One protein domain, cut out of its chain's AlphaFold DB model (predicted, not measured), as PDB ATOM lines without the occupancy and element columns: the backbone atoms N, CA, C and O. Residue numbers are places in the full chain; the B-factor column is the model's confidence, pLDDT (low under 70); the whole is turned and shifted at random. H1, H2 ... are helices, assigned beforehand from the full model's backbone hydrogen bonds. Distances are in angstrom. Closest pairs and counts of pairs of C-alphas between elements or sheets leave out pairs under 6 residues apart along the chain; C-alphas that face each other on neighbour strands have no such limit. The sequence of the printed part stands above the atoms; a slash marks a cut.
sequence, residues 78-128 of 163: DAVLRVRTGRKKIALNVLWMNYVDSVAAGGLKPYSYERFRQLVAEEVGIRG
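Overview. This is residues 78 to 128 of the 163 residues of an uncharacterized protein of Corynebacterium pyruviciproducens ATCC BAA-1742 (UniProt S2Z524). Two longer helices, H2 and H3, meet by their first turns and spread from there as a wide corner, and a short helix, H1, sits near both of them without clearly touching either. The link of residues 105 to 112 folds back from the far end of H2 to the beginning of H3. The printed part has 51 residues with three named helices, in the order H1, H2, H3, and no named strand; the class is all helix. It is only just compact, close to loose, with a radius of gyration of the C-alphas of 11.5 A, and its outline is elongated, 32 by 21 by 17 A.

Arrangement. H1, residues 78 to 84, is close to but not clearly touching H2, residues 92 to 104; their closest C-alphas, those of Val 80 and Leu 95, are 7.0 A apart. H1 and H2 run opposite ways at a shallow tilt of 33 degrees, only just short of steep. H1 is also close to but not clearly touching H3, residues 113 to 126, where the closest C-alphas, those of Leu 81 and Val 124, are 7.8 A apart. The lines of H1 and H3 are about perpendicular, at 84 degrees. H2 and H3 touch, H2 with residues 92 to 96 alone and H3 with residues 113 to 117 alone; their closest C-alphas, those of Trp 96 and Tyr 113, are 6.5 A apart. H2 and H3 run opposite ways at a steep tilt of 68 degrees, only just short of about perpendicular. In H1, H2 and H3 every O i to N i+4 pair is within hydrogen-bond range.

Along the chain. H1 begins at Asp 78, whose C-alpha is at (75.972, 91.812, 41.948), and has 7 residues. H2 runs from Leu 92, with its C-alpha at (88.824, 90.856, 47.042), to Ala 104, 18.4 A from first to last C-alpha. H3 is the longest helix by residues, with 14, and measures 20.0 A from Tyr 113 to Ile 126, whose C-alpha is at (80.299, 101.584, 34.968).

Size, cuts and confidence. The two C-alphas farthest apart are those of Arg 87 and Gly 107, at 34.8 A, one in each link between helices. The C-alphas of Asp 78 and Gly 128, the first and last printed residues, are 13.7 A apart. The links from H1 to H2, 7 residues, and from H2 to H3, 8 residues, are both short. The printed part has no cut. The mean pLDDT of the printed part is 90.2, and no printed residue is under 70.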
ATOM      1  N   ASP A  78      76.938  91.294  40.978       92.88
ATOM      2  CA  ASP A  78      75.972  91.812  41.948       92.88
ATOM      3  C   ASP A  78      76.275  91.300  43.355       92.88
ATOM      4  O   ASP A  78      76.286  92.084  44.310       92.88
ATOM      5  N   ALA A  79      76.585  90.010  43.493       91.88
ATOM      6  CA  ALA A  79      77.000  89.427  44.763       91.88
ATOM      7  C   ALA A  79      78.312  90.046  45.272       91.88
ATOM      8  O   ALA A  79      78.396  90.460  46.435       91.88
ATOM      9  N   VAL A  80      79.317  90.177  44.396       93.06
ATOM     10  CA  VAL A  80      80.618  90.781  44.739       93.06
ATOM     11  C   VAL A  80      80.447  92.222  45.221       93.06
ATOM     12  O   VAL A  80      81.010  92.611  46.250       93.06
ATOM     13  N   LEU A  81      79.659  93.022  44.504       91.50
ATOM     14  CA  LEU A  81      79.427  94.425  44.834       91.50
ATOM     15  C   LEU A  81      78.597  94.579  46.107       91.50
ATOM     16  O   LEU A  81      78.937  95.413  46.948       91.50
ATOM     17  N   ARG A  82      77.566  93.751  46.305       90.12
ATOM     18  CA  ARG A  82      76.729  93.760  47.515       90.12
ATOM     19  C   ARG A  82      77.568  93.569  48.775       90.12
ATOM     20  O   ARG A  82      77.474  94.366  49.701       90.12
ATOM     21  N   VAL A  83      78.445  92.566  48.780       89.88
ATOM     22  CA  VAL A  83      79.308  92.233  49.927       89.88
ATOM     23  C   VAL A  83      80.404  93.284  50.165       89.88
ATOM     24  O   VAL A  83      80.918  93.426  51.276       89.88
ATOM     25  N   ARG A  84      80.772  94.050  49.133       89.50
ATOM     26  CA  ARG A  84      81.788  95.115  49.217       89.50
ATOM     27  C   ARG A  84      81.215  96.518  49.401       89.50
ATOM     28  O   ARG A  84      81.988  97.477  49.505       89.50
ATOM     29  N   THR A  85      79.895  96.650  49.463       85.19
ATOM     30  CA  THR A  85      79.225  97.921  49.734       85.19
ATOM     31  C   THR A  85      79.151  98.151  51.245       85.19
ATOM     32  O   THR A  85      78.737  97.279  51.999       85.19
ATOM     33  N   GLY A  86      79.569  99.333  51.707       79.00
ATOM     34  CA  GLY A  86      79.565  99.701  53.128       79.00
ATOM     35  C   GLY A  86      80.953  99.774  53.777       79.00
ATOM     36  O   GLY A  86      81.982  99.856  53.101       79.00
ATOM     37  N   ARG A  87      80.976  99.824  55.118       74.00
ATOM     38  CA  ARG A  87      82.192 100.085  55.918       74.00
ATOM     39  C   ARG A  87      83.088  98.857  56.099       74.00
ATOM     40  O   ARG A  87      84.305  98.997  56.072       74.00
ATOM     41  N   LYS A  88      82.505  97.668  56.283       80.50
ATOM     42  CA  LYS A  88      83.247  96.408  56.437       80.50
ATOM     43  C   LYS A  88      83.295  95.699  55.091       80.50
ATOM     44  O   LYS A  88      82.294  95.143  54.660       80.50
ATOM     45  N   LYS A  89      84.445  95.755  54.422       84.88
ATOM     46  CA  LYS A  89      84.624  95.170  53.090       84.88
ATOM     47  C   LYS A  89      85.366  93.851  53.207       84.88
ATOM     48  O   LYS A  89      86.474  93.823  53.737       84.88
ATOM     49  N   ILE A  90      84.785  92.786  52.664       90.81
ATOM     50  CA  ILE A  90      85.519  91.536  52.467       90.81
ATOM     51  C   ILE A  90      86.633  91.775  51.441       90.81
ATOM     52  O   ILE A  90      86.452  92.480  50.436       90.81
ATOM     53  N   ALA A  91      87.809  91.216  51.720       92.75
ATOM     54  CA  ALA A  91      88.964  91.331  50.848       92.75
ATOM     55  C   ALA A  91      88.688  90.666  49.485       92.75
ATOM     56  O   ALA A  91      87.995  89.655  49.389       92.75
ATOM     57  N   LEU A  92      89.184  91.277  48.403       93.81
ATOM     58  CA  LEU A  92      88.824  90.856  47.042       93.81
ATOM     59  C   LEU A  92      89.383  89.466  46.703       93.81
ATOM     60  O   LEU A  92      88.764  88.731  45.944       93.81
ATOM     61  N   ASN A  93      90.518  89.101  47.300       95.94
ATOM     62  CA  ASN A  93      91.121  87.773  47.198       95.94
ATOM     63  C   ASN A  93      90.218  86.672  47.776       95.94
ATOM     64  O   ASN A  93      90.124  85.615  47.171       95.94
ATOM     65  N   VAL A  94      89.516  86.928  48.887       95.62
ATOM     66  CA  VAL A  94      88.572  85.965  49.483       95.62
ATOM     67  C   VAL A  94      87.386  85.733  48.548       95.62
ATOM     68  O   VAL A  94      86.992  84.598  48.312       95.62
ATOM     69  N   LEU A  95      86.845  86.801  47.955       95.94
ATOM     70  CA  LEU A  95      85.763  86.676  46.972       95.94
ATOM     71  C   LEU A  95      86.220  85.949  45.704       95.94
ATOM     72  O   LEU A  95      85.454  85.177  45.136       95.94
ATOM     73  N   TRP A  96      87.465  86.170  45.279       97.06
ATOM     74  CA  TRP A  96      88.060  85.438  44.166       97.06
ATOM     75  C   TRP A  96      88.249  83.950  44.486       97.06
ATOM     76  O   TRP A  96      87.920  83.129  43.640       97.06
ATOM     77  N   MET A  97      88.706  83.590  45.690       95.75
ATOM     78  CA  MET A  97      88.819  82.187  46.121       95.75
ATOM     79  C   MET A  97      87.456  81.485  46.083       95.75
ATOM     80  O   MET A  97      87.324  80.465  45.420       95.75
ATOM     81  N   ASN A  98      86.419  82.098  46.662       93.69
ATOM     82  CA  ASN A  98      85.057  81.551  46.620       93.69
ATOM     83  C   ASN A  98      84.529  81.384  45.182       93.69
ATOM     84  O   ASN A  98      83.794  80.444  44.891       93.69
ATOM     85  N   TYR A  99      84.888  82.305  44.282       94.50
ATOM     86  CA  TYR A  99      84.586  82.188  42.855       94.50
ATOM     87  C   TYR A  99      85.353  81.026  42.210       94.50
ATOM     88  O   TYR A  99      84.765  80.251  41.472       94.50
ATOM     89  N   VAL A 100      86.644  80.852  42.489       94.38
ATOM     90  CA  VAL A 100      87.414  79.712  41.963       94.38
ATOM     91  C   VAL A 100      86.804  78.385  42.419       94.38
ATOM     92  O   VAL A 100      86.641  77.486  41.595       94.38
ATOM     93  N   ASP A 101      86.402  78.291  43.686       92.38
ATOM     94  CA  ASP A 101      85.771  77.094  44.247       92.38
ATOM     95  C   ASP A 101      84.421  76.789  43.578       92.38
ATOM     96  O   ASP A 101      84.144  75.640  43.227       92.38
ATOM     97  N   SER A 102      83.594  77.812  43.325       88.81
ATOM     98  CA  SER A 102      82.311  77.627  42.632       88.81
ATOM     99  C   SER A 102      82.487  77.211  41.170       88.81
ATOM    100  O   SER A 102      81.685  76.448  40.633       88.81
ATOM    101  N   VAL A 103      83.562  77.668  40.530       89.38
ATOM    102  CA  VAL A 103      83.892  77.337  39.142       89.38
ATOM    103  C   VAL A 103      84.462  75.931  39.007       89.38
ATOM    104  O   VAL A 103      84.108  75.223  38.062       89.38
ATOM    105  N   ALA A 104      85.282  75.495  39.965       82.19
ATOM    106  CA  ALA A 104      85.804  74.132  40.016       82.19
ATOM    107  C   ALA A 104      84.676  73.085  40.043       82.19
ATOM    108  O   ALA A 104      84.810  72.024  39.436       82.19
ATOM    109  N   ALA A 105      83.536  73.406  40.663       76.31
ATOM    110  CA  ALA A 105      82.349  72.553  40.663       76.31
ATOM    111  C   ALA A 105      81.619  72.482  39.301       76.31
ATOM    112  O   ALA A 105      80.863  71.544  39.064       76.31
ATOM    113  N   GLY A 106      81.832  73.456  38.408       73.50
ATOM    114  CA  GLY A 106      81.097  73.619  37.144       73.50
ATOM    115  C   GLY A 106      81.882  73.295  35.867       73.50
ATOM    116  O   GLY A 106      81.346  73.469  34.775       73.50
ATOM    117  N   GLY A 107      83.146  72.864  35.967       76.06
ATOM    118  CA  GLY A 107      83.970  72.442  34.819       76.06
ATOM    119  C   GLY A 107      84.441  73.562  33.876       76.06
ATOM    120  O   GLY A 107      85.114  73.286  32.882       76.06
ATOM    121  N   LEU A 108      84.122  74.824  34.174       85.62
ATOM    122  CA  LEU A 108      84.616  76.001  33.453       85.62
ATOM    123  C   LEU A 108      85.973  76.455  34.013       85.62
ATOM    124  O   LEU A 108      86.384  76.053  35.100       85.62
ATOM    125  N   LYS A 109      86.692  77.311  33.281       89.31
ATOM    126  CA  LYS A 109      87.959  77.880  33.762       89.31
ATOM    127  C   LYS A 109      87.700  79.147  34.578       89.31
ATOM    128  O   LYS A 109      86.978  80.032  34.111       89.31
ATOM    129  N   PRO A 110      88.304  79.299  35.765       92.31
ATOM    130  CA  PRO A 110      88.211  80.551  36.495       92.31
ATOM    131  C   PRO A 110      89.115  81.613  35.861       92.31
ATOM    132  O   PRO A 110      90.179  81.317  35.307       92.31
ATOM    133  N   TYR A 111      88.720  82.880  35.976       93.94
ATOM    134  CA  TYR A 111      89.633  83.993  35.723       93.94
ATOM    135  C   TYR A 111      90.788  84.013  36.735       93.94
ATOM    136  O   TYR A 111      90.617  83.704  37.918       93.94
ATOM    137  N   SER A 112      91.964  84.463  36.286       94.25
ATOM    138  CA  SER A 112      93.063  84.795  37.198       94.25
ATOM    139  C   SER A 112      92.660  85.930  38.141       94.25
ATOM    140  O   SER A 112      91.812  86.761  37.799       94.25
ATOM    141  N   TYR A 113      93.302  86.003  39.309       96.25
ATOM    142  CA  TYR A 113      93.011  87.041  40.300       96.25
ATOM    143  C   TYR A 113      93.111  88.460  39.719       96.25
ATOM    144  O   TYR A 113      92.224  89.283  39.939       96.25
ATOM    145  N   GLU A 114      94.134  88.738  38.904       95.44
ATOM    146  CA  GLU A 114      94.279  90.067  38.304       95.44
ATOM    147  C   GLU A 114      93.189  90.382  37.284       95.44
ATOM    148  O   GLU A 114      92.665  91.497  37.268       95.44
ATOM    149  N   ARG A 115      92.777  89.401  36.469       94.31
ATOM    150  CA  ARG A 115      91.675  89.620  35.528       94.31
ATOM    151  C   ARG A 115      90.354  89.824  36.266       94.31
ATOM    152  O   ARG A 115      89.598  90.720  35.903       94.31
ATOM    153  N   PHE A 116      90.109  89.050  37.321       95.62
ATOM    154  CA  PHE A 116      88.956  89.220  38.201       95.62
ATOM    155  C   PHE A 116      88.924  90.631  38.802       95.62
ATOM    156  O   PHE A 116      87.914  91.326  38.713       95.62
ATOM    157  N   ARG A 117      90.052  91.107  39.344       95.56
ATOM    158  CA  ARG A 117      90.167  92.455  39.913       95.56
ATOM    159  C   ARG A 117      89.891  93.550  38.884       95.56
ATOM    160  O   ARG A 117      89.186  94.502  39.210       95.56
ATOM    161  N   GLN A 118      90.439  93.425  37.676       95.12
ATOM    162  CA  GLN A 118      90.201  94.376  36.587       95.12
ATOM    163  C   GLN A 118      88.718  94.456  36.221       95.12
ATOM    164  O   GLN A 118      88.168  95.551  36.187       95.12
ATOM    165  N   LEU A 119      88.073  93.306  36.014       95.06
ATOM    166  CA  LEU A 119      86.657  93.230  35.656       95.06
ATOM    167  C   LEU A 119      85.755  93.816  36.749       95.06
ATOM    168  O   LEU A 119      84.843  94.581  36.461       95.06
ATOM    169  N   VAL A 120      86.042  93.523  38.021       94.06
ATOM    170  CA  VAL A 120      85.295  94.112  39.143       94.06
ATOM    171  C   VAL A 120      85.496  95.630  39.210       94.06
ATOM    172  O   VAL A 120      84.553  96.356  39.510       94.06
ATOM    173  N   ALA A 121      86.703  96.135  38.944       91.56
ATOM    174  CA  ALA A 121      86.968  97.574  38.934       91.56
ATOM    175  C   ALA A 121      86.255  98.295  37.779       91.56
ATOM    176  O   ALA A 121      85.717  99.382  37.984       91.56
ATOM    177  N   GLU A 122      86.226  97.681  36.596       93.62
ATOM    178  CA  GLU A 122      85.472  98.158  35.435       93.62
ATOM    179  C   GLU A 122      83.979  98.265  35.765       93.62
ATOM    180  O   GLU A 122      83.385  99.328  35.595       93.62
ATOM    181  N   GLU A 123      83.408  97.225  36.376       93.44
ATOM    182  CA  GLU A 123      81.999  97.199  36.772       93.44
ATOM    183  C   GLU A 123      81.657  98.255  37.841       93.44
ATOM    184  O   GLU A 123      80.633  98.936  37.758       93.44
ATOM    185  N   VAL A 124      82.536  98.456  38.833       90.69
ATOM    186  CA  VAL A 124      82.412  99.554  39.814       90.69
ATOM    187  C   VAL A 124      82.392 100.914  39.115       90.69
ATOM    188  O   VAL A 124      81.625 101.793  39.517       90.69
ATOM    189  N   GLY A 125      83.231 101.088  38.089       87.38
ATOM    190  CA  GLY A 125      83.307 102.299  37.278       87.38
ATOM    191  C   GLY A 125      82.026 102.548  36.486       87.38
ATOM    192  O   GLY A 125      81.450 103.628  36.601       87.38
ATOM    193  N   ILE A 126      81.541 101.534  35.760       90.94
ATOM    194  CA  ILE A 126      80.299 101.584  34.968       90.94
ATOM    195  C   ILE A 126      79.105 101.958  35.852       90.94
ATOM    196  O   ILE A 126      78.297 102.810  35.489       90.94
ATOM    197  N   ARG A 127      79.016 101.367  37.047       89.44
ATOM    198  CA  ARG A 127      77.914 101.609  37.991       89.44
ATOM    199  C   ARG A 127      78.089 102.866  38.841       89.44
ATOM    200  O   ARG A 127      77.234 103.164  39.672       89.44
ATOM    201  N   GLY A 128      79.203 103.583  38.690       83.75
ATOM    202  CA  GLY A 128      79.478 104.796  39.454       83.75
ATOM    203  C   GLY A 128      79.548 104.571  40.968       83.75
ATOM    204  O   GLY A 128      79.289 105.503  41.728       83.75
TER     205      GLY A 128